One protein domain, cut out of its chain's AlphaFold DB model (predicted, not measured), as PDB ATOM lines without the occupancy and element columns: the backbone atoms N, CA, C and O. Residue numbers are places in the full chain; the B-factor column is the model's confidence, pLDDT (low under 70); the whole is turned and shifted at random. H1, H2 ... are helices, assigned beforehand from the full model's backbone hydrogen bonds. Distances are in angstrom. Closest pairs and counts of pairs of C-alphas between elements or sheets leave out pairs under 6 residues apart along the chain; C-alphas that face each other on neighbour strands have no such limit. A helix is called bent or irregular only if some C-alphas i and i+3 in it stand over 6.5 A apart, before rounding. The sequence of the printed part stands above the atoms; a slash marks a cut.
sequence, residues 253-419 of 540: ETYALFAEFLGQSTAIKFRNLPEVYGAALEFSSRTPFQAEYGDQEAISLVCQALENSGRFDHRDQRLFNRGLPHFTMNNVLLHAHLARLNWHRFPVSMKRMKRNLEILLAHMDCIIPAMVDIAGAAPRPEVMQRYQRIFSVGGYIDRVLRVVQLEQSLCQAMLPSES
ATOM      1  N   GLU A 253      40.769 -44.613  36.725       83.31
ATOM      2  CA  GLU A 253      41.947 -45.335  36.240       83.31
ATOM      3  C   GLU A 253      42.773 -44.477  35.265       83.31
ATOM      4  O   GLU A 253      43.995 -44.432  35.384       83.31
ATOM      5  N   THR A 254      42.124 -43.701  34.387       87.44
ATOM      6  CA  THR A 254      42.814 -42.725  33.524       87.44
ATOM      7  C   THR A 254      43.534 -41.653  34.347       87.44
ATOM      8  O   THR A 254      44.670 -41.301  34.040       87.44
ATOM      9  N   TYR A 255      42.921 -41.163  35.430       83.94
ATOM     10  CA  TYR A 255      43.586 -40.225  36.345       83.94
ATOM     11  C   TYR A 255      44.822 -40.838  37.013       83.94
ATOM     12  O   TYR A 255      45.835 -40.156  37.145       83.94
ATOM     13  N   ALA A 256      44.755 -42.111  37.420       82.06
ATOM     14  CA  ALA A 256      45.897 -42.817  37.999       82.06
ATOM     15  C   ALA A 256      47.052 -42.932  36.992       82.06
ATOM     16  O   ALA A 256      48.194 -42.628  37.327       82.06
ATOM     17  N   LEU A 257      46.725 -43.288  35.748       84.56
ATOM     18  CA  LEU A 257      47.679 -43.374  34.648       84.56
ATOM     19  C   LEU A 257      48.336 -42.013  34.375       84.56
ATOM     20  O   LEU A 257      49.558 -41.912  34.279       84.56
ATOM     21  N   PHE A 258      47.549 -40.935  34.314       87.19
ATOM     22  CA  PHE A 258      48.094 -39.586  34.155       87.19
ATOM     23  C   PHE A 258      48.960 -39.167  35.338       87.19
ATOM     24  O   PHE A 258      49.989 -38.531  35.125       87.19
ATOM     25  N   ALA A 259      48.580 -39.513  36.570       81.56
ATOM     26  CA  ALA A 259      49.376 -39.199  37.752       81.56
ATOM     27  C   ALA A 259      50.743 -39.892  37.707       81.56
ATOM     28  O   ALA A 259      51.743 -39.281  38.071       81.56
ATOM     29  N   GLU A 260      50.805 -41.123  37.201       79.81
ATOM     30  CA  GLU A 260      52.056 -41.855  37.022       79.81
ATOM     31  C   GLU A 260      52.956 -41.202  35.963       79.81
ATOM     32  O   GLU A 260      54.093 -40.832  36.258       79.81
ATOM     33  N   PHE A 261      52.437 -40.962  34.756       82.00
ATOM     34  CA  PHE A 261      53.242 -40.405  33.666       82.00
ATOM     35  C   PHE A 261      53.602 -38.927  33.853       82.00
ATOM     36  O   PHE A 261      54.705 -38.507  33.494       82.00
ATOM     37  N   LEU A 262      52.681 -38.120  34.388       83.31
ATOM     38  CA  LEU A 262      52.893 -36.684  34.575       83.31
ATOM     39  C   LEU A 262      53.552 -36.366  35.924       83.31
ATOM     40  O   LEU A 262      54.298 -35.396  36.012       83.31
ATOM     41  N   GLY A 263      53.314 -37.151  36.977       72.81
ATOM     42  CA  GLY A 263      53.817 -36.859  38.326       72.81
ATOM     43  C   GLY A 263      55.308 -37.150  38.520       72.81
ATOM     44  O   GLY A 263      55.995 -36.384  39.207       72.81
ATOM     45  N   GLN A 264      55.817 -38.200  37.867       69.75
ATOM     46  CA  GLN A 264      57.193 -38.688  38.044       69.75
ATOM     47  C   GLN A 264      58.266 -37.751  37.465       69.75
ATOM     48  O   GLN A 264      59.413 -37.776  37.905       69.75
ATOM     49  N   SER A 265      57.921 -36.919  36.478       68.38
ATOM     50  CA  SER A 265      58.885 -36.083  35.757       68.38
ATOM     51  C   SER A 265      58.796 -34.610  36.164       68.38
ATOM     52  O   SER A 265      57.728 -33.994  36.123       68.38
ATOM     53  N   THR A 266      59.941 -34.011  36.498       68.75
ATOM     54  CA  THR A 266      60.059 -32.569  36.780       68.75
ATOM     55  C   THR A 266      60.022 -31.712  35.512       68.75
ATOM     56  O   THR A 266      59.604 -30.561  35.581       68.75
ATOM     57  N   ALA A 267      60.416 -32.269  34.360       75.75
ATOM     58  CA  ALA A 267      60.378 -31.610  33.054       75.75
ATOM     59  C   ALA A 267      59.917 -32.598  31.972       75.75
ATOM     60  O   ALA A 267      60.660 -33.496  31.563       75.75
ATOM     61  N   ILE A 268      58.677 -32.448  31.503       81.06
ATOM     62  CA  ILE A 268      58.091 -33.362  30.516       81.06
ATOM     63  C   ILE A 268      58.376 -32.843  29.112       81.06
ATOM     64  O   ILE A 268      58.006 -31.730  28.739       81.06
ATOM     65  N   LYS A 269      59.005 -33.684  28.288       85.25
ATOM     66  CA  LYS A 269      59.201 -33.380  26.869       85.25
ATOM     67  C   LYS A 269      57.869 -33.487  26.136       85.25
ATOM     68  O   LYS A 269      57.189 -34.505  26.245       85.25
ATOM     69  N   PHE A 270      57.565 -32.492  25.301       87.88
ATOM     70  CA  PHE A 270      56.338 -32.456  24.497       87.88
ATOM     71  C   PHE A 270      56.087 -33.754  23.716       87.88
ATOM     72  O   PHE A 270      54.957 -34.221  23.655       87.88
ATOM     73  N   ARG A 271      57.147 -34.379  23.182       84.06
ATOM     74  CA  ARG A 271      57.055 -35.610  22.380       84.06
ATOM     75  C   ARG A 271      56.350 -36.780  23.084       84.06
ATOM     76  O   ARG A 271      55.821 -37.641  22.401       84.06
ATOM     77  N   ASN A 272      56.345 -36.811  24.419       85.06
ATOM     78  CA  ASN A 272      55.718 -37.884  25.193       85.06
ATOM     79  C   ASN A 272      54.229 -37.607  25.470       85.06
ATOM     80  O   ASN A 272      53.492 -38.510  25.838       85.06
ATOM     81  N   LEU A 273      53.765 -36.362  25.334       90.12
ATOM     82  CA  LEU A 273      52.402 -35.984  25.721       90.12
ATOM     83  C   LEU A 273      51.309 -36.589  24.826       90.12
ATOM     84  O   LEU A 273      50.286 -36.987  25.386       90.12
ATOM     85  N   PRO A 274      51.479 -36.708  23.491       91.19
ATOM     86  CA  PRO A 274      50.521 -37.430  22.656       91.19
ATOM     87  C   PRO A 274      50.353 -38.892  23.082       91.19
ATOM     88  O   PRO A 274      49.237 -39.403  23.070       91.19
ATOM     89  N   GLU A 275      51.431 -39.539  23.534       87.94
ATOM     90  CA  GLU A 275      51.395 -40.907  24.056       87.94
ATOM     91  C   GLU A 275      50.562 -40.980  25.339       87.94
ATOM     92  O   GLU A 275      49.647 -41.797  25.430       87.94
ATOM     93  N   VAL A 276      50.819 -40.077  26.294       89.44
ATOM     94  CA  VAL A 276      50.048 -39.995  27.545       89.44
ATOM     95  C   VAL A 276      48.571 -39.740  27.249       89.44
ATOM     96  O   VAL A 276      47.718 -40.428  27.795       89.44
ATOM     97  N   TYR A 277      48.252 -38.819  26.334       92.94
ATOM     98  CA  TYR A 277      46.875 -38.572  25.901       92.94
ATOM     99  C   TYR A 277      46.241 -39.826  25.282       92.94
ATOM    100  O   TYR A 277      45.135 -40.218  25.651       92.94
ATOM    101  N   GLY A 278      46.940 -40.478  24.349       91.00
ATOM    102  CA  GLY A 278      46.467 -41.674  23.650       91.00
ATOM    103  C   GLY A 278      46.287 -42.900  24.553       91.00
ATOM    104  O   GLY A 278      45.537 -43.808  24.182       91.00
ATOM    105  N   ALA A 279      46.929 -42.901  25.726       89.50
ATOM    106  CA  ALA A 279      46.842 -43.943  26.744       89.50
ATOM    107  C   ALA A 279      45.582 -43.868  27.629       89.50
ATOM    108  O   ALA A 279      45.349 -44.755  28.450       89.50
ATOM    109  N   ALA A 280      44.744 -42.839  27.467       91.06
ATOM    110  CA  ALA A 280      43.504 -42.712  28.225       91.06
ATOM    111  C   ALA A 280      42.567 -43.919  28.007       91.06
ATOM    112  O   ALA A 280      42.279 -44.325  26.874       91.06
ATOM    113  N   LEU A 281      42.044 -44.489  29.096       88.69
ATOM    114  CA  LEU A 281      41.262 -45.731  29.058       88.69
ATOM    115  C   LEU A 281      39.876 -45.545  28.437       88.69
ATOM    116  O   LEU A 281      39.274 -46.508  27.961       88.69
ATOM    117  N   GLU A 282      39.390 -44.308  28.336       88.44
ATOM    118  CA  GLU A 282      38.182 -43.946  27.594       88.44
ATOM    119  C   GLU A 282      38.278 -44.350  26.116       88.44
ATOM    120  O   GLU A 282      37.254 -44.602  25.471       88.44
ATOM    121  N   PHE A 283      39.499 -44.435  25.579       90.19
ATOM    122  CA  PHE A 283      39.749 -44.825  24.199       90.19
ATOM    123  C   PHE A 283      39.773 -46.340  23.995       90.19
ATOM    124  O   PHE A 283      39.422 -46.787  22.907       90.19
ATOM    125  N   SER A 284      40.053 -47.142  25.028       84.75
ATOM    126  CA  SER A 284      40.115 -48.612  24.918       84.75
ATOM    127  C   SER A 284      38.852 -49.221  24.286       84.75
ATOM    128  O   SER A 284      38.933 -50.057  23.389       84.75
ATOM    129  N   SER A 285      37.672 -48.738  24.692       82.81
ATOM    130  CA  SER A 285      36.375 -49.200  24.179       82.81
ATOM    131  C   SER A 285      35.903 -48.466  22.918       82.81
ATOM    132  O   SER A 285      35.072 -48.987  22.173       82.81
ATOM    133  N   ARG A 286      36.395 -47.246  22.670       83.38
ATOM    134  CA  ARG A 286      35.907 -46.358  21.596       83.38
ATOM    135  C   ARG A 286      36.720 -46.456  20.312       83.38
ATOM    136  O   ARG A 286      36.164 -46.264  19.233       83.38
ATOM    137  N   THR A 287      38.004 -46.760  20.432       82.06
ATOM    138  CA  THR A 287      38.934 -46.994  19.327       82.06
ATOM    139  C   THR A 287      39.576 -48.373  19.508       82.06
ATOM    140  O   THR A 287      40.787 -48.461  19.719       82.06
ATOM    141  N   PRO A 288      38.780 -49.461  19.479       79.25
ATOM    142  CA  PRO A 288      39.323 -50.795  19.664       79.25
ATOM    143  C   PRO A 288      40.260 -51.120  18.503       79.25
ATOM    144  O   PRO A 288      39.883 -50.999  17.328       79.25
ATOM    145  N   PHE A 289      41.472 -51.536  18.854       80.06
ATOM    146  CA  PHE A 289      42.429 -52.096  17.913       80.06
ATOM    147  C   PHE A 289      41.937 -53.464  17.451       80.06
ATOM    148  O   PHE A 289      41.578 -54.303  18.280       80.06
ATOM    149  N   GLN A 290      41.907 -53.695  16.144       80.31
ATOM    150  CA  GLN A 290      41.519 -54.978  15.579       80.31
ATOM    151  C   GLN A 290      42.533 -55.417  14.521       80.31
ATOM    152  O   GLN A 290      42.478 -54.995  13.366       80.31
ATOM    153  N   ALA A 291      43.440 -56.309  14.929       69.62
ATOM    154  CA  ALA A 291      44.485 -56.853  14.061       69.62
ATOM    155  C   ALA A 291      43.909 -57.511  12.794       69.62
ATOM    156  O   ALA A 291      44.428 -57.291  11.705       69.62
ATOM    157  N   GLU A 292      42.787 -58.224  12.926       63.62
ATOM    158  CA  GLU A 292      42.083 -58.914  11.832       63.62
ATOM    159  C   GLU A 292      41.637 -57.986  10.691       63.62
ATOM    160  O   GLU A 292      41.474 -58.430   9.560       63.62
ATOM    161  N   TYR A 293      41.459 -56.691  10.962       63.34
ATOM    162  CA  TYR A 293      41.025 -55.705   9.967       63.34
ATOM    163  C   TYR A 293      42.194 -54.940   9.325       63.34
ATOM    164  O   TYR A 293      41.972 -53.909   8.689       63.34
ATOM    165  N   GLY A 294      43.432 -55.419   9.496       77.31
ATOM    166  CA  GLY A 294      44.628 -54.803   8.917       77.31
ATOM    167  C   GLY A 294      45.122 -53.566   9.674       77.31
ATOM    168  O   GLY A 294      45.902 -52.787   9.129       77.31
ATOM    169  N   ASP A 295      44.701 -53.361  10.931       80.81
ATOM    170  CA  ASP A 295      45.135 -52.201  11.725       80.81
ATOM    171  C   ASP A 295      46.668 -52.185  11.926       80.81
ATOM    172  O   ASP A 295      47.261 -51.111  11.999       80.81
ATOM    173  N   GLN A 296      47.333 -53.350  11.954       83.81
ATOM    174  CA  GLN A 296      48.802 -53.441  12.022       83.81
ATOM    175  C   GLN A 296      49.483 -52.888  10.766       83.81
ATOM    176  O   GLN A 296      50.419 -52.096  10.873       83.81
ATOM    177  N   GLU A 297      48.992 -53.264   9.585       83.69
ATOM    178  CA  GLU A 297      49.496 -52.763   8.301       83.69
ATOM    179  C   GLU A 297      49.200 -51.270   8.138       83.69
ATOM    180  O   GLU A 297      50.027 -50.499   7.655       83.69
ATOM    181  N   ALA A 298      48.030 -50.824   8.596       85.31
ATOM    182  CA  ALA A 298      47.686 -49.410   8.599       85.31
ATOM    183  C   ALA A 298      48.641 -48.595   9.487       85.31
ATOM    184  O   ALA A 298      49.070 -47.512   9.092       85.31
ATOM    185  N   ILE A 299      49.010 -49.108  10.668       86.06
ATOM    186  CA  ILE A 299      49.983 -48.455  11.551       86.06
ATOM    187  C   ILE A 299      51.353 -48.368  10.878       86.06
ATOM    188  O   ILE A 299      51.941 -47.289  10.877       86.06
ATOM    189  N   SER A 300      51.855 -49.455  10.281       84.75
ATOM    190  CA  SER A 300      53.173 -49.442   9.635       84.75
ATOM    191  C   SER A 300      53.228 -48.465   8.456       84.75
ATOM    192  O   SER A 300      54.183 -47.697   8.349       84.75
ATOM    193  N   LEU A 301      52.171 -48.400   7.640       87.50
ATOM    194  CA  LEU A 301      52.039 -47.425   6.551       87.50
ATOM    195  C   LEU A 301      52.032 -45.977   7.058       87.50
ATOM    196  O   LEU A 301      52.665 -45.104   6.461       87.50
ATOM    197  N   VAL A 302      51.324 -45.702   8.158       87.44
ATOM    198  CA  VAL A 302      51.299 -44.360   8.758       87.44
ATOM    199  C   VAL A 302      52.660 -44.007   9.361       87.44
ATOM    200  O   VAL A 302      53.127 -42.890   9.155       87.44
ATOM    201  N   CYS A 303      53.328 -44.943  10.037       85.50
ATOM    202  CA  CYS A 303      54.687 -44.749  10.546       85.50
ATOM    203  C   CYS A 303      55.676 -44.443   9.414       85.50
ATOM    204  O   CYS A 303      56.423 -43.475   9.505       85.50
ATOM    205  N   GLN A 304      55.621 -45.185   8.306       85.38
ATOM    206  CA  GLN A 304      56.462 -44.915   7.139       85.38
ATOM    207  C   GLN A 304      56.184 -43.522   6.547       85.38
ATOM    208  O   GLN A 304      57.103 -42.792   6.179       85.38
ATOM    209  N   ALA A 305      54.914 -43.113   6.479       86.81
ATOM    210  CA  ALA A 305      54.548 -41.774   6.028       86.81
ATOM    211  C   ALA A 305      55.037 -40.667   6.982       86.81
ATOM    212  O   ALA A 305      55.407 -39.585   6.523       86.81
ATOM    213  N   LEU A 306      55.054 -40.928   8.294       86.00
ATOM    214  CA  LEU A 306      55.622 -40.031   9.300       86.00
ATOM    215  C   LEU A 306      57.137 -39.886   9.132       86.00
ATOM    216  O   LEU A 306      57.632 -38.761   9.137       86.00
ATOM    217  N   GLU A 307      57.859 -40.983   8.922       83.62
ATOM    218  CA  GLU A 307      59.306 -40.966   8.671       83.62
ATOM    219  C   GLU A 307      59.640 -40.178   7.399       83.62
ATOM    220  O   GLU A 307      60.460 -39.261   7.421       83.62
ATOM    221  N   ASN A 308      58.905 -40.433   6.312       84.62
ATOM    222  CA  ASN A 308      59.069 -39.721   5.042       84.62
ATOM    223  C   ASN A 308      58.758 -38.218   5.135       84.62
ATOM    224  O   ASN A 308      59.181 -37.448   4.274       84.62
ATOM    225  N   SER A 309      58.012 -37.780   6.153       81.62
ATOM    226  CA  SER A 309      57.712 -36.358   6.346       81.62
ATOM    227  C   SER A 309      58.920 -35.545   6.824       81.62
ATOM    228  O   SER A 309      58.883 -34.318   6.753       81.62
ATOM    229  N   GLY A 310      59.966 -36.205   7.343       77.38
ATOM    230  CA  GLY A 310      61.146 -35.554   7.918       77.38
ATOM    231  C   GLY A 310      60.874 -34.763   9.206       77.38
ATOM    232  O   GLY A 310      61.761 -34.063   9.687       77.38
ATOM    233  N   ARG A 311      59.657 -34.845   9.767       75.19
ATOM    234  CA  ARG A 311      59.255 -34.139  10.999       75.19
ATOM    235  C   ARG A 311      59.541 -34.925  12.283       75.19
ATOM    236  O   ARG A 311      59.429 -34.362  13.368       75.19
ATOM    237  N   PHE A 312      59.891 -36.204  12.160       72.69
ATOM    238  CA  PHE A 312      60.178 -37.115  13.271       72.69
ATOM    239  C   PHE A 312      61.531 -37.793  13.032       72.69
ATOM    240  O   PHE A 312      61.821 -38.195  11.906       72.69
ATOM    241  N   ASP A 313      62.369 -37.885  14.068       62.75
ATOM    242  CA  ASP A 313      63.694 -38.523  13.993       62.75
ATOM    243  C   ASP A 313      63.535 -40.050  14.142       62.75
ATOM    244  O   ASP A 313      62.616 -40.523  14.806       62.75
ATOM    245  N   HIS A 314      64.454 -40.863  13.614       55.03
ATOM    246  CA  HIS A 314      64.426 -42.324  13.804       55.03
ATOM    247  C   HIS A 314      64.475 -42.722  15.291       55.03
ATOM    248  O   HIS A 314      63.957 -43.763  15.691       55.03
ATOM    249  N   ARG A 315      65.030 -41.857  16.153       56.69
ATOM    250  CA  ARG A 315      64.993 -42.011  17.620       56.69
ATOM    251  C   ARG A 315      63.578 -41.984  18.207       56.69
ATOM    252  O   ARG A 315      63.371 -42.508  19.303       56.69
ATOM    253  N   ASP A 316      62.618 -41.425  17.479       60.94
ATOM    254  CA  ASP A 316      61.209 -41.360  17.852       60.94
ATOM    255  C   ASP A 316      60.457 -42.671  17.538       60.94
ATOM    256  O   ASP A 316      59.354 -42.862  18.039       60.94
ATOM    257  N   GLN A 317      61.068 -43.651  16.848       56.41
ATOM    258  CA  GLN A 317      60.481 -44.992  16.651       56.41
ATOM    259  C   GLN A 317      60.166 -45.709  17.979       56.41
ATOM    260  O   GLN A 317      59.233 -46.509  18.061       56.41
ATOM    261  N   ARG A 318      60.895 -45.380  19.057       59.03
ATOM    262  CA  ARG A 318      60.629 -45.893  20.415       59.03
ATOM    263  C   ARG A 318      59.317 -45.373  21.017       59.03
ATOM    264  O   ARG A 318      58.820 -45.991  21.956       59.03
ATOM    265  N   LEU A 319      58.755 -44.273  20.502       58.97
ATOM    266  CA  LEU A 319      57.453 -43.734  20.930       58.97
ATOM    267  C   LEU A 319      56.293 -44.625  20.463       58.97
ATOM    268  O   LEU A 319      55.217 -44.607  21.055       58.97
ATOM    269  N   PHE A 320      56.502 -45.427  19.416       59.59
ATOM    270  CA  PHE A 320      55.444 -46.213  18.788       59.59
ATOM    271  C   PHE A 320      55.403 -47.675  19.251       59.59
ATOM    272  O   PHE A 320      54.543 -48.420  18.799       59.59
ATOM    273  N   ASN A 321      56.281 -48.124  20.157       59.50
ATOM    274  CA  ASN A 321      56.438 -49.561  20.422       59.50
ATOM    275  C   ASN A 321      56.535 -49.919  21.919       59.50
ATOM    276  O   ASN A 321      57.523 -50.498  22.366       59.50
ATOM    277  N   ARG A 322      55.512 -49.559  22.715       60.41
ATOM    278  CA  ARG A 322      55.478 -49.772  24.183       60.41
ATOM    279  C   ARG A 322      54.488 -50.835  24.692       60.41
ATOM    280  O   ARG A 322      54.142 -50.848  25.867       60.41
ATOM    281  N   GLY A 323      54.074 -51.773  23.839       62.88
ATOM    282  CA  GLY A 323      53.534 -53.066  24.292       62.88
ATOM    283  C   GLY A 323      52.012 -53.250  24.261       62.88
ATOM    284  O   GLY A 323      51.562 -54.390  24.298       62.88
ATOM    285  N   LEU A 324      51.208 -52.191  24.102       77.38
ATOM    286  CA  LEU A 324      49.760 -52.319  23.880       77.38
ATOM    287  C   LEU A 324      49.363 -51.752  22.506       77.38
ATOM    288  O   LEU A 324      49.471 -50.540  22.297       77.38
ATOM    289  N   PRO A 325      48.853 -52.587  21.574       80.75
ATOM    290  CA  PRO A 325      48.596 -52.168  20.193       80.75
ATOM    291  C   PRO A 325      47.638 -50.981  20.051       80.75
ATOM    292  O   PRO A 325      47.811 -50.146  19.168       80.75
ATOM    293  N   HIS A 326      46.651 -50.867  20.942       82.88
ATOM    294  CA  HIS A 326      45.688 -49.765  20.919       82.88
ATOM    295  C   HIS A 326      46.304 -48.422  21.342       82.88
ATOM    296  O   HIS A 326      45.999 -47.401  20.729       82.88
ATOM    297  N   PHE A 327      47.208 -48.412  22.327       85.75
ATOM    298  CA  PHE A 327      47.942 -47.206  22.725       85.75
ATOM    299  C   PHE A 327      48.916 -46.769  21.641       85.75
ATOM    300  O   PHE A 327      48.928 -45.599  21.265       85.75
ATOM    301  N   THR A 328      49.664 -47.720  21.076       85.62
ATOM    302  CA  THR A 328      50.528 -47.478  19.917       85.62
ATOM    303  C   THR A 328      49.736 -46.868  18.768       85.62
ATOM    304  O   THR A 328      50.130 -45.827  18.247       85.62
ATOM    305  N   MET A 329      48.599 -47.469  18.403       88.88
ATOM    306  CA  MET A 329      47.734 -46.956  17.345       88.88
ATOM    307  C   MET A 329      47.326 -45.510  17.637       88.88
ATOM    308  O   MET A 329      47.556 -44.634  16.810       88.88
ATOM    309  N   ASN A 330      46.769 -45.240  18.819       91.25
ATOM    310  CA  ASN A 330      46.328 -43.897  19.188       91.25
ATOM    311  C   ASN A 330      47.474 -42.883  19.133       91.25
ATOM    312  O   ASN A 330      47.294 -41.792  18.592       91.25
ATOM    313  N   ASN A 331      48.654 -43.255  19.630       89.75
ATOM    314  CA  ASN A 331      49.830 -42.399  19.606       89.75
ATOM    315  C   ASN A 331      50.260 -42.068  18.166       89.75
ATOM    316  O   ASN A 331      50.406 -40.899  17.805       89.75
ATOM    317  N   VAL A 332      50.374 -43.086  17.307       88.94
ATOM    318  CA  VAL A 332      50.701 -42.926  15.880       88.94
ATOM    319  C   VAL A 332      49.697 -42.003  15.189       88.94
ATOM    320  O   VAL A 332      50.092 -41.128  14.419       88.94
ATOM    321  N   LEU A 333      48.403 -42.132  15.493       91.44
ATOM    322  CA  LEU A 333      47.368 -41.273  14.914       91.44
ATOM    323  C   LEU A 333      47.471 -39.819  15.352       91.44
ATOM    324  O   LEU A 333      47.296 -38.922  14.525       91.44
ATOM    325  N   LEU A 334      47.759 -39.572  16.628       92.38
ATOM    326  CA  LEU A 334      47.951 -38.216  17.136       92.38
ATOM    327  C   LEU A 334      49.175 -37.571  16.487       92.38
ATOM    328  O   LEU A 334      49.094 -36.433  16.031       92.38
ATOM    329  N   HIS A 335      50.275 -38.311  16.341       90.19
ATOM    330  CA  HIS A 335      51.448 -37.828  15.615       90.19
ATOM    331  C   HIS A 335      51.165 -37.595  14.124       90.19
ATOM    332  O   HIS A 335      51.562 -36.560  13.591       90.19
ATOM    333  N   ALA A 336      50.402 -38.470  13.462       90.19
ATOM    334  CA  ALA A 336      49.944 -38.278  12.081       90.19
ATOM    335  C   ALA A 336      49.105 -37.004  11.903       90.19
ATOM    336  O   ALA A 336      49.209 -36.321  10.879       90.19
ATOM    337  N   HIS A 337      48.290 -36.668  12.905       91.94
ATOM    338  CA  HIS A 337      47.525 -35.424  12.943       91.94
ATOM    339  C   HIS A 337      48.419 -34.199  13.122       91.94
ATOM    340  O   HIS A 337      48.312 -33.261  12.337       91.94
ATOM    341  N   LEU A 338      49.341 -34.231  14.087       90.50
ATOM    342  CA  LEU A 338      50.308 -33.151  14.324       90.50
ATOM    343  C   LEU A 338      51.212 -32.898  13.107       90.50
ATOM    344  O   LEU A 338      51.574 -31.759  12.833       90.50
ATOM    345  N   ALA A 339      51.525 -33.943  12.338       87.88
ATOM    346  CA  ALA A 339      52.302 -33.864  11.102       87.88
ATOM    347  C   ALA A 339      51.505 -33.367   9.880       87.88
ATOM    348  O   ALA A 339      52.076 -33.194   8.803       87.88
ATOM    349  N   ARG A 340      50.181 -33.192  10.011       87.38
ATOM    350  CA  ARG A 340      49.252 -32.872   8.912       87.38
ATOM    351  C   ARG A 340      49.320 -33.858   7.740       87.38
ATOM    352  O   ARG A 340      49.254 -33.450   6.578       87.38
ATOM    353  N   LEU A 341      49.418 -35.163   8.017       86.75
ATOM    354  CA  LEU A 341      49.439 -36.161   6.945       86.75
ATOM    355  C   LEU A 341      48.169 -36.086   6.082       86.75
ATOM    356  O   LEU A 341      47.041 -35.964   6.573       86.75
ATOM    357  N   ASN A 342      48.348 -36.180   4.762       82.81
ATOM    358  CA  ASN A 342      47.228 -36.106   3.833       82.81
ATOM    359  C   ASN A 342      46.472 -37.439   3.784       82.81
ATOM    360  O   ASN A 342      46.801 -38.339   3.014       82.81
ATOM    361  N   TRP A 343      45.384 -37.507   4.550       82.06
ATOM    362  CA  TRP A 343      44.525 -38.685   4.649       82.06
ATOM    363  C   TRP A 343      43.879 -39.164   3.338       82.06
ATOM    364  O   TRP A 343      43.279 -40.233   3.333       82.06
ATOM    365  N   HIS A 344      43.953 -38.398   2.244       78.50
ATOM    366  CA  HIS A 344      43.446 -38.823   0.931       78.50
ATOM    367  C   HIS A 344      44.440 -39.702   0.163       78.50
ATOM    368  O   HIS A 344      44.027 -40.399  -0.754       78.50
ATOM    369  N   ARG A 345      45.730 -39.674   0.532       80.06
ATOM    370  CA  ARG A 345      46.765 -40.526  -0.077       80.06
ATOM    371  C   ARG A 345      46.748 -41.955   0.466       80.06
ATOM    372  O   ARG A 345      47.352 -42.841  -0.124       80.06
ATOM    373  N   PHE A 346      46.066 -42.176   1.586       83.62
ATOM    374  CA  PHE A 346      45.930 -43.493   2.188       83.62
ATOM    375  C   PHE A 346      44.774 -44.278   1.546       83.62
ATOM    376  O   PHE A 346      43.731 -43.684   1.251       83.62
ATOM    377  N   PRO A 347      44.914 -45.603   1.351       82.38
ATOM    378  CA  PRO A 347      43.853 -46.460   0.831       82.38
ATOM    379  C   PRO A 347      42.541 -46.357   1.616       82.38
ATOM    380  O   PRO A 347      42.507 -46.115   2.824       82.38
ATOM    381  N   VAL A 348      41.430 -46.600   0.913       74.94
ATOM    382  CA  VAL A 348      40.061 -46.493   1.451       74.94
ATOM    383  C   VAL A 348      39.821 -47.438   2.639       74.94
ATOM    384  O   VAL A 348      39.027 -47.107   3.523       74.94
ATOM    385  N   SER A 349      40.543 -48.561   2.710       74.62
ATOM    386  CA  SER A 349      40.544 -49.480   3.858       74.62
ATOM    387  C   SER A 349      40.883 -48.773   5.180       74.62
ATOM    388  O   SER A 349      40.297 -49.083   6.216       74.62
ATOM    389  N   MET A 350      41.702 -47.715   5.149       81.62
ATOM    390  CA  MET A 350      42.084 -46.923   6.327       81.62
ATOM    391  C   MET A 350      41.061 -45.857   6.748       81.62
ATOM    392  O   MET A 350      41.317 -45.043   7.639       81.62
ATOM    393  N   LYS A 351      39.847 -45.859   6.180       82.12
ATOM    394  CA  LYS A 351      38.762 -44.958   6.614       82.12
ATOM    395  C   LYS A 351      38.436 -45.109   8.104       82.12
ATOM    396  O   LYS A 351      38.075 -44.127   8.757       82.12
ATOM    397  N   ARG A 352      38.577 -46.321   8.646       84.38
ATOM    398  CA  ARG A 352      38.449 -46.592  10.082       84.38
ATOM    399  C   ARG A 352      39.506 -45.851  10.895       84.38
ATOM    400  O   ARG A 352      39.167 -45.227  11.892       84.38
ATOM    401  N   MET A 353      40.752 -45.874  10.441       85.56
ATOM    402  CA  MET A 353      41.883 -45.265  11.129       85.56
ATOM    403  C   MET A 353      41.705 -43.746  11.262       85.56
ATOM    404  O   MET A 353      41.828 -43.166  12.340       85.56
ATOM    405  N   LYS A 354      41.231 -43.114  10.185       85.75
ATOM    406  CA  LYS A 354      40.801 -41.714  10.208       85.75
ATOM    407  C   LYS A 354      39.638 -41.461  11.174       85.75
ATOM    408  O   LYS A 354      39.629 -40.451  11.869       85.75
ATOM    409  N   ARG A 355      38.652 -42.362  11.234       85.75
ATOM    410  CA  ARG A 355      37.543 -42.264  12.198       85.75
ATOM    411  C   ARG A 355      38.040 -42.387  13.642       85.75
ATOM    412  O   ARG A 355      37.544 -41.657  14.492       85.75
ATOM    413  N   ASN A 356      39.007 -43.263  13.915       89.75
ATOM    414  CA  ASN A 356      39.634 -43.378  15.232       89.75
ATOM    415  C   ASN A 356      40.319 -42.062  15.613       89.75
ATOM    416  O   ASN A 356      40.063 -41.550  16.697       89.75
ATOM    417  N   LEU A 357      41.075 -41.450  14.695       91.19
ATOM    418  CA  LEU A 357      41.656 -40.126  14.923       91.19
ATOM    419  C   LEU A 357      40.582 -39.062  15.218       91.19
ATOM    420  O   LEU A 357      40.710 -38.299  16.172       91.19
ATOM    421  N   GLU A 358      39.494 -39.024  14.445       88.62
ATOM    422  CA  GLU A 358      38.380 -38.098  14.694       88.62
ATOM    423  C   GLU A 358      37.746 -38.311  16.082       88.62
ATOM    424  O   GLU A 358      37.336 -37.342  16.719       88.62
ATOM    425  N   ILE A 359      37.685 -39.557  16.569       89.06
ATOM    426  CA  ILE A 359      37.219 -39.884  17.922       89.06
ATOM    427  C   ILE A 359      38.206 -39.374  18.974       89.06
ATOM    428  O   ILE A 359      37.756 -38.776  19.948       89.06
ATOM    429  N   LEU A 360      39.516 -39.563  18.789       91.88
ATOM    430  CA  LEU A 360      40.532 -39.057  19.720       91.88
ATOM    431  C   LEU A 360      40.421 -37.537  19.878       91.88
ATOM    432  O   LEU A 360      40.341 -37.044  21.000       91.88
ATOM    433  N   LEU A 361      40.330 -36.804  18.767       92.25
ATOM    434  CA  LEU A 361      40.225 -35.340  18.767       92.25
ATOM    435  C   LEU A 361      38.881 -34.837  19.316       92.25
ATOM    436  O   LEU A 361      38.812 -33.770  19.919       92.25
ATOM    437  N   ALA A 362      37.798 -35.597  19.134       88.56
ATOM    438  CA  ALA A 362      36.478 -35.220  19.641       88.56
ATOM    439  C   ALA A 362      36.361 -35.252  21.174       88.56
ATOM    440  O   ALA A 362      35.394 -34.697  21.682       88.56
ATOM    441  N   HIS A 363      37.300 -35.897  21.875       90.19
ATOM    442  CA  HIS A 363      37.329 -36.012  23.339       90.19
ATOM    443  C   HIS A 363      38.402 -35.133  23.993       90.19
ATOM    444  O   HIS A 363      38.704 -35.287  25.175       90.19
ATOM    445  N   MET A 364      38.995 -34.202  23.240       90.56
ATOM    446  CA  MET A 364      39.955 -33.257  23.812       90.56
ATOM    447  C   MET A 364      39.334 -32.420  24.934       90.56
ATOM    448  O   MET A 364      40.015 -32.119  25.910       90.56
ATOM    449  N   ASP A 365      38.042 -32.103  24.820       87.31
ATOM    450  CA  ASP A 365      37.265 -31.314  25.781       87.31
ATOM    451  C   ASP A 365      37.161 -31.958  27.166       87.31
ATOM    452  O   ASP A 365      36.983 -31.244  28.149       87.31
ATOM    453  N   CYS A 366      37.292 -33.283  27.267       89.50
ATOM    454  CA  CYS A 366      37.310 -33.978  28.548       89.50
ATOM    455  C   CYS A 366      38.701 -34.438  28.991       89.50
ATOM    456  O   CYS A 366      39.011 -34.360  30.180       89.50
ATOM    457  N   ILE A 367      39.536 -34.919  28.067       92.38
ATOM    458  CA  ILE A 367      40.832 -35.516  28.409       92.38
ATOM    459  C   ILE A 367      41.877 -34.449  28.751       92.38
ATOM    460  O   ILE A 367      42.585 -34.600  29.746       92.38
ATOM    461  N   ILE A 368      41.957 -33.353  27.986       93.19
ATOM    462  CA  ILE A 368      42.941 -32.292  28.249       93.19
ATOM    463  C   ILE A 368      42.711 -31.645  29.622       93.19
ATOM    464  O   ILE A 368      43.677 -31.568  30.382       93.19
ATOM    465  N   PRO A 369      41.481 -31.252  30.020       90.81
ATOM    466  CA  PRO A 369      41.258 -30.723  31.365       90.81
ATOM    467  C   PRO A 369      41.651 -31.698  32.474       90.81
ATOM    468  O   PRO A 369      42.211 -31.271  33.476       90.81
ATOM    469  N   ALA A 370      41.436 -33.006  32.286       88.81
ATOM    470  CA  ALA A 370      41.882 -34.016  33.248       88.81
ATOM    471  C   ALA A 370      43.418 -34.088  33.350       88.81
ATOM    472  O   ALA A 370      43.961 -34.193  34.449       88.81
ATOM    473  N   MET A 371      44.129 -33.980  32.221       89.62
ATOM    474  CA  MET A 371      45.593 -33.886  32.210       89.62
ATOM    475  C   MET A 371      46.087 -32.598  32.881       89.62
ATOM    476  O   MET A 371      47.071 -32.654  33.612       89.62
ATOM    477  N   VAL A 372      45.418 -31.455  32.674       89.56
ATOM    478  CA  VAL A 372      45.748 -30.173  33.329       89.56
ATOM    479  C   VAL A 372      45.517 -30.258  34.837       89.56
ATOM    480  O   VAL A 372      46.392 -29.860  35.606       89.56
ATOM    481  N   ASP A 373      44.386 -30.824  35.259       84.62
ATOM    482  CA  ASP A 373      44.051 -31.043  36.669       84.62
ATOM    483  C   ASP A 373      45.122 -31.891  37.370       84.62
ATOM    484  O   ASP A 373      45.547 -31.544  38.469       84.62
ATOM    485  N   ILE A 374      45.598 -32.967  36.726       83.06
ATOM    486  CA  ILE A 374      46.679 -33.817  37.248       83.06
ATOM    487  C   ILE A 374      48.047 -33.129  37.186       83.06
ATOM    488  O   ILE A 374      48.805 -33.176  38.152       83.06
ATOM    489  N   ALA A 375      48.383 -32.473  36.075       85.25
ATOM    490  CA  ALA A 375      49.648 -31.756  35.920       85.25
ATOM    491  C   ALA A 375      49.807 -30.662  36.987       85.25
ATOM    492  O   ALA A 375      50.905 -30.462  37.518       85.25
ATOM    493  N   GLY A 376      48.692 -30.006  37.313       80.00
ATOM    494  CA  GLY A 376      48.564 -28.994  38.348       80.00
ATOM    495  C   GLY A 376      48.188 -29.535  39.726       80.00
ATOM    496  O   GLY A 376      47.994 -28.714  40.612       80.00
ATOM    497  N   ALA A 377      48.100 -30.857  39.951       67.62
ATOM    498  CA  ALA A 377      47.556 -31.477  41.175       67.62
ATOM    499  C   ALA A 377      48.373 -31.263  42.464       67.62
ATOM    500  O   ALA A 377      48.031 -31.823  43.507       67.62
ATOM    501  N   ALA A 378      49.395 -30.406  42.443       56.44
ATOM    502  CA  ALA A 378      50.121 -29.994  43.638       56.44
ATOM    503  C   ALA A 378      49.244 -29.433  44.800       56.44
ATOM    504  O   ALA A 378      49.747 -29.464  45.921       56.44
ATOM    505  N   PRO A 379      47.969 -28.987  44.634       51.00
ATOM    506  CA  PRO A 379      47.183 -28.466  45.760       51.00
ATOM    507  C   PRO A 379      45.862 -29.191  46.127       51.00
ATOM    508  O   PRO A 379      45.170 -28.684  47.006       51.00
ATOM    509  N   ARG A 380      45.444 -30.330  45.533       53.28
ATOM    510  CA  ARG A 380      44.156 -30.983  45.922       53.28
ATOM    511  C   ARG A 380      44.351 -32.125  46.939       53.28
ATOM    512  O   ARG A 380      44.811 -33.194  46.535       53.28
ATOM    513  N   PRO A 381      43.947 -31.978  48.218       54.22
ATOM    514  CA  PRO A 381      44.194 -32.978  49.267       54.22
ATOM    515  C   PRO A 381      43.561 -34.354  48.988       54.22
ATOM    516  O   PRO A 381      44.148 -35.368  49.350       54.22
ATOM    517  N   GLU A 382      42.423 -34.410  48.288       56.38
ATOM    518  CA  GLU A 382      41.716 -35.660  47.947       56.38
ATOM    519  C   GLU A 382      42.472 -36.526  46.924       56.38
ATOM    520  O   GLU A 382      42.499 -37.752  47.024       56.38
ATOM    521  N   VAL A 383      43.120 -35.888  45.945       55.00
ATOM    522  CA  VAL A 383      43.965 -36.566  44.946       55.00
ATOM    523  C   VAL A 383      45.339 -36.856  45.555       55.00
ATOM    524  O   VAL A 383      45.893 -37.942  45.385       55.00
ATOM    525  N   MET A 384      45.852 -35.912  46.344       54.91
ATOM    526  CA  MET A 384      47.131 -35.998  47.041       54.91
ATOM    527  C   MET A 384      47.157 -37.162  48.047       54.91
ATOM    528  O   MET A 384      48.118 -37.919  48.038       54.91
ATOM    529  N   GLN A 385      46.103 -37.399  48.843       61.41
ATOM    530  CA  GLN A 385      46.054 -38.538  49.781       61.41
ATOM    531  C   GLN A 385      46.258 -39.895  49.092       61.41
ATOM    532  O   GLN A 385      46.830 -40.807  49.685       61.41
ATOM    533  N   ARG A 386      45.811 -40.037  47.839       59.97
ATOM    534  CA  ARG A 386      45.885 -41.303  47.100       59.97
ATOM    535  C   ARG A 386      47.165 -41.457  46.272       59.97
ATOM    536  O   ARG A 386      47.587 -42.584  46.039       59.97
ATOM    537  N   TYR A 387      47.796 -40.353  45.863       60.69
ATOM    538  CA  TYR A 387      48.959 -40.345  44.958       60.69
ATOM    539  C   TYR A 387      50.184 -39.592  45.516       60.69
ATOM    540  O   TYR A 387      51.117 -39.276  44.778       60.69
ATOM    541  N   GLN A 388      50.211 -39.344  46.829       56.47
ATOM    542  CA  GLN A 388      51.203 -38.551  47.574       56.47
ATOM    543  C   GLN A 388      52.666 -38.896  47.275       56.47
ATOM    544  O   GLN A 388      53.538 -38.039  47.372       56.47
ATOM    545  N   ARG A 389      52.943 -40.153  46.911       55.97
ATOM    546  CA  ARG A 389      54.299 -40.665  46.661       55.97
ATOM    547  C   ARG A 389      54.808 -40.440  45.235       55.97
ATOM    548  O   ARG A 389      55.974 -40.707  44.979       55.97
ATOM    549  N   ILE A 390      53.949 -40.008  44.310       60.75
ATOM    550  CA  ILE A 390      54.246 -39.998  42.867       60.75
ATOM    551  C   ILE A 390      54.604 -38.593  42.367       60.75
ATOM    552  O   ILE A 390      55.342 -38.452  41.396       60.75
ATOM    553  N   PHE A 391      54.113 -37.540  43.028       64.88
ATOM    554  CA  PHE A 391      54.280 -36.171  42.549       64.88
ATOM    555  C   PHE A 391      55.568 -35.519  43.046       64.88
ATOM    556  O   PHE A 391      55.764 -35.301  44.241       64.88
ATOM    557  N   SER A 392      56.408 -35.103  42.100       62.94
ATOM    558  CA  SER A 392      57.461 -34.127  42.376       62.94
ATOM    559  C   SER A 392      56.855 -32.732  42.614       62.94
ATOM    560  O   SER A 392      56.063 -32.229  41.808       62.94
ATOM    561  N   VAL A 393      57.236 -32.096  43.732       59.34
ATOM    562  CA  VAL A 393      56.784 -30.739  44.124       59.34
ATOM    563  C   VAL A 393      57.265 -29.676  43.118       59.34
ATOM    564  O   VAL A 393      56.599 -28.665  42.901       59.34
ATOM    565  N   GLY A 394      58.395 -29.921  42.447       63.31
ATOM    566  CA  GLY A 394      58.938 -29.054  41.399       63.31
ATOM    567  C   GLY A 394      58.315 -29.292  40.017       63.31
ATOM    568  O   GLY A 394      57.929 -30.408  39.671       63.31
ATOM    569  N   GLY A 395      58.251 -28.235  39.201       70.44
ATOM    570  CA  GLY A 395      57.938 -28.336  37.768       70.44
ATOM    571  C   GLY A 395      56.453 -28.405  37.394       70.44
ATOM    572  O   GLY A 395      56.140 -28.579  36.220       70.44
ATOM    573  N   TYR A 396      55.517 -28.232  38.335       78.62
ATOM    574  CA  TYR A 396      54.077 -28.315  38.031       78.62
ATOM    575  C   TYR A 396      53.612 -27.274  36.999       78.62
ATOM    576  O   TYR A 396      52.807 -27.600  36.130       78.62
ATOM    577  N   ILE A 397      54.156 -26.049  37.039       84.88
ATOM    578  CA  ILE A 397      53.848 -25.007  36.046       84.88
ATOM    579  C   ILE A 397      54.318 -25.438  34.654       84.88
ATOM    580  O   ILE A 397      53.557 -25.301  33.701       84.88
ATOM    581  N   ASP A 398      55.528 -25.999  34.535       87.12
ATOM    582  CA  ASP A 398      56.034 -26.507  33.253       87.12
ATOM    583  C   ASP A 398      55.126 -27.625  32.732       87.12
ATOM    584  O   ASP A 398      54.689 -27.567  31.589       87.12
ATOM    585  N   ARG A 399      54.723 -28.578  33.582       87.38
ATOM    586  CA  ARG A 399      53.780 -29.639  33.185       87.38
ATOM    587  C   ARG A 399      52.459 -29.080  32.667       87.38
ATOM    588  O   ARG A 399      52.010 -29.484  31.597       87.38
ATOM    589  N   VAL A 400      51.847 -28.145  33.395       89.56
ATOM    590  CA  VAL A 400      50.592 -27.509  32.972       89.56
ATOM    591  C   VAL A 400      50.786 -26.781  31.646       89.56
ATOM    592  O   VAL A 400      50.013 -26.998  30.716       89.56
ATOM    593  N   LEU A 401      51.851 -25.985  31.513       91.56
ATOM    594  CA  LEU A 401      52.158 -25.255  30.285       91.56
ATOM    595  C   LEU A 401      52.353 -26.207  29.098       91.56
ATOM    596  O   LEU A 401      51.863 -25.944  28.005       91.56
ATOM    597  N   ARG A 402      53.017 -27.342  29.317       91.69
ATOM    598  CA  ARG A 402      53.242 -28.386  28.312       91.69
ATOM    599  C   ARG A 402      51.943 -29.072  27.884       91.69
ATOM    600  O   ARG A 402      51.755 -29.305  26.692       91.69
ATOM    601  N   VAL A 403      51.027 -29.351  28.813       93.12
ATOM    602  CA  VAL A 403      49.694 -29.893  28.490       93.12
ATOM    603  C   VAL A 403      48.847 -28.864  27.732       93.12
ATOM    604  O   VAL A 403      48.190 -29.215  26.755       93.12
ATOM    605  N   VAL A 404      48.916 -27.584  28.099       93.75
ATOM    606  CA  VAL A 404      48.254 -26.502  27.348       93.75
ATOM    607  C   VAL A 404      48.854 -26.365  25.940       93.75
ATOM    608  O   VAL A 404      48.122 -26.218  24.963       93.75
ATOM    609  N   GLN A 405      50.176 -26.494  25.796       94.38
ATOM    610  CA  GLN A 405      50.828 -26.557  24.483       94.38
ATOM    611  C   GLN A 405      50.344 -27.762  23.662       94.38
ATOM    612  O   GLN A 405      50.168 -27.630  22.450       94.38
ATOM    613  N   LEU A 406      50.093 -28.923  24.287       94.94
ATOM    614  CA  LEU A 406      49.478 -30.077  23.615       94.94
ATOM    615  C   LEU A 406      48.075 -29.737  23.106       94.94
ATOM    616  O   LEU A 406      47.773 -30.034  21.953       94.94
ATOM    617  N   GLU A 407      47.240 -29.090  23.918       95.19
ATOM    618  CA  GLU A 407      45.898 -28.664  23.507       95.19
ATOM    619  C   GLU A 407      45.944 -27.776  22.260       95.19
ATOM    620  O   GLU A 407      45.251 -28.040  21.274       95.19
ATOM    621  N   GLN A 408      46.809 -26.759  22.282       93.12
ATOM    622  CA  GLN A 408      47.014 -25.837  21.165       93.12
ATOM    623  C   GLN A 408      47.497 -26.581  19.915       93.12
ATOM    624  O   GLN A 408      46.945 -26.394  18.829       93.12
ATOM    625  N   SER A 409      48.472 -27.476  20.081       93.31
ATOM    626  CA  SER A 409      49.062 -28.278  19.003       93.31
ATOM    627  C   SER A 409      48.047 -29.223  18.361       93.31
ATOM    628  O   SER A 409      47.975 -29.321  17.137       93.31
ATOM    629  N   LEU A 410      47.211 -29.890  19.162       94.00
ATOM    630  CA  LEU A 410      46.152 -30.772  18.671       94.00
ATOM    631  C   LEU A 410      45.024 -29.985  17.988       94.00
ATOM    632  O   LEU A 410      44.531 -30.415  16.943       94.00
ATOM    633  N   CYS A 411      44.648 -28.814  18.517       91.69
ATOM    634  CA  CYS A 411      43.641 -27.944  17.903       91.69
ATOM    635  C   CYS A 411      44.092 -27.408  16.537       91.69
ATOM    636  O   CYS A 411      43.319 -27.428  15.580       91.69
ATOM    637  N   GLN A 412      45.340 -26.937  16.450       90.31
ATOM    638  CA  GLN A 412      45.917 -26.339  15.239       90.31
ATOM    639  C   GLN A 412      46.579 -27.365  14.305       90.31
ATOM    640  O   GLN A 412      47.016 -27.013  13.205       90.31
ATOM    641  N   ALA A 413      46.645 -28.632  14.728       91.00
ATOM    642  CA  ALA A 413      47.308 -29.723  14.021       91.00
ATOM    643  C   ALA A 413      48.752 -29.367  13.627       91.00
ATOM    644  O   ALA A 413      49.095 -29.416  12.451       91.00
ATOM    645  N   MET A 414      49.576 -28.919  14.574       89.75
ATOM    646  CA  MET A 414      50.961 -28.498  14.316       89.75
ATOM    647  C   MET A 414      51.880 -28.864  15.477       89.75
ATOM    648  O   MET A 414      51.416 -29.014  16.606       89.75
ATOM    649  N   LEU A 415      53.179 -28.989  15.211       88.19
ATOM    650  CA  LEU A 415      54.175 -29.219  16.260       88.19
ATOM    651  C   LEU A 415      54.595 -27.886  16.914       88.19
ATOM    652  O   LEU A 415      54.693 -26.879  16.219       88.19
ATOM    653  N   PRO A 416      54.937 -27.853  18.217       87.44
ATOM    654  CA  PRO A 416      55.385 -26.622  18.885       87.44
ATOM    655  C   PRO A 416      56.694 -26.043  18.344       87.44
ATOM    656  O   PRO A 416      56.990 -24.878  18.574       87.44
ATOM    657  N   SER A 417      57.513 -26.866  17.686       86.06
ATOM    658  CA  SER A 417      58.764 -26.439  17.051       86.06
ATOM    659  C   SER A 417      58.547 -25.753  15.702       86.06
ATOM    660  O   SER A 417      59.498 -25.246  15.115       86.06
ATOM    661  N   GLU A 418      57.330 -25.806  15.166       85.56
ATOM    662  CA  GLU A 418      56.990 -25.230  13.874       85.56
ATOM    663  C   GLU A 418      56.589 -23.753  14.001       85.56
ATOM    664  O   GLU A 418      56.147 -23.300  15.053       85.56
ATOM    665  N   SER A 419      56.729 -22.995  12.908       86.56
ATOM    666  CA  SER A 419      56.357 -21.574  12.879       86.56
ATOM    667  C   SER A 419      54.860 -21.373  13.135       86.56
ATOM    668  O   SER A 419      54.018 -22.078  12.572       86.56
TER     669      SER A 419
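AT A GLANCE: This is residues 253 to 419 of the 540 residues of the protein "Secretory subunit" of Cyanidiococcus yangmingshanensis (UniProt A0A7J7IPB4). Two groups of helices lie one after the other along the longest axis, with H2 between them. In one group H4, H5 and H7 pack round H6; in the other H8 and H10 lie side by side, running opposite ways, with H1 crossing H8 and H9 at the far end near H1. The printed part has 167 residues with ten named helices, H1 to H10 in order along it, and no named strand; the class is all helix. The whole is compact, with a radius of gyration of the C-alphas of 16.1 A and spans of 50 by 36 by 27 A.

IN THESE COORDINATES: Find C-alpha 253 at (41.947, -45.335, 36.240), where H1 begins; it runs through residues 253 to 263. Next come H2, residues 270 to 278, and H3, residues 282 to 286. H4, residues 295 to 308, is 19.9 A long; H5 holds residues 314 to 320. H6, residues 325 to 338, starts at C-alpha 325, (48.596, -52.168, 20.193), and is 20.0 A long. H7, residues 348 to 362, is 21.7 A long, H8 holds residues 364 to 375, and H9 residues 381 to 387. H10, residues 396 to 412, measures 24.3 A and ends at C-alpha 412, (45.917, -26.339, 15.239). H7 is irregular, with C-alphas 349 and 352 7.2 A apart; H2 and H3 are only just irregular, at 6.8 A for C-alphas 271 and 274 and 6.52 A for 282 and 285.

HOW THE PARTS SIT: Start at the hub, H6, which touches five helices. It touches H2 at C-alphas 331 and 275, 4.9 A apart, and H4 at 329 and 299, 6.4 A. With residues 328 to 332 alone it touches H5, closest at C-alphas 328 and 320, 5.2 A. H7 touches it about perpendicular, at 82 degrees, with C-alphas 357 and 333 5.8 A apart. H3 only just touches H7, with 3 pairs of C-alphas within 8 A, the closest 283 and 360, 7.3 A. Farther along, H8 and H10 touch at a shallow tilt of 15 degrees, opposite ways, closest at C-alphas 375 and 400, 5.3 A. H1 touches H8 at C-alphas 259 and 374, 6.0 A. H9 is close to H1 but not clearly touching, with C-alphas 387 and 259 7.3 A apart. Every O i to N i+4 pair is within hydrogen-bond range in H1, H4, H6 and H10, but 3 of 5 in H2, 9 of 11 in H7, 7 of 8 in H8 and 2 of 3 in H9; H3 has 0 of 1 beside 1 of 2 O i to N i+3 pairs, and H5 0 of 3 beside 3 of 4.

THE WHOLE: The two C-alphas farthest apart, those of Pro 347 and Pro 381, are 50.3 A from each other. The printed part has no cut and no long link. Look for pLDDT under 70 at residues 264 to 266, 291 to 293, 313 to 323 and 377 to 394; the mean of the printed part is 80.7.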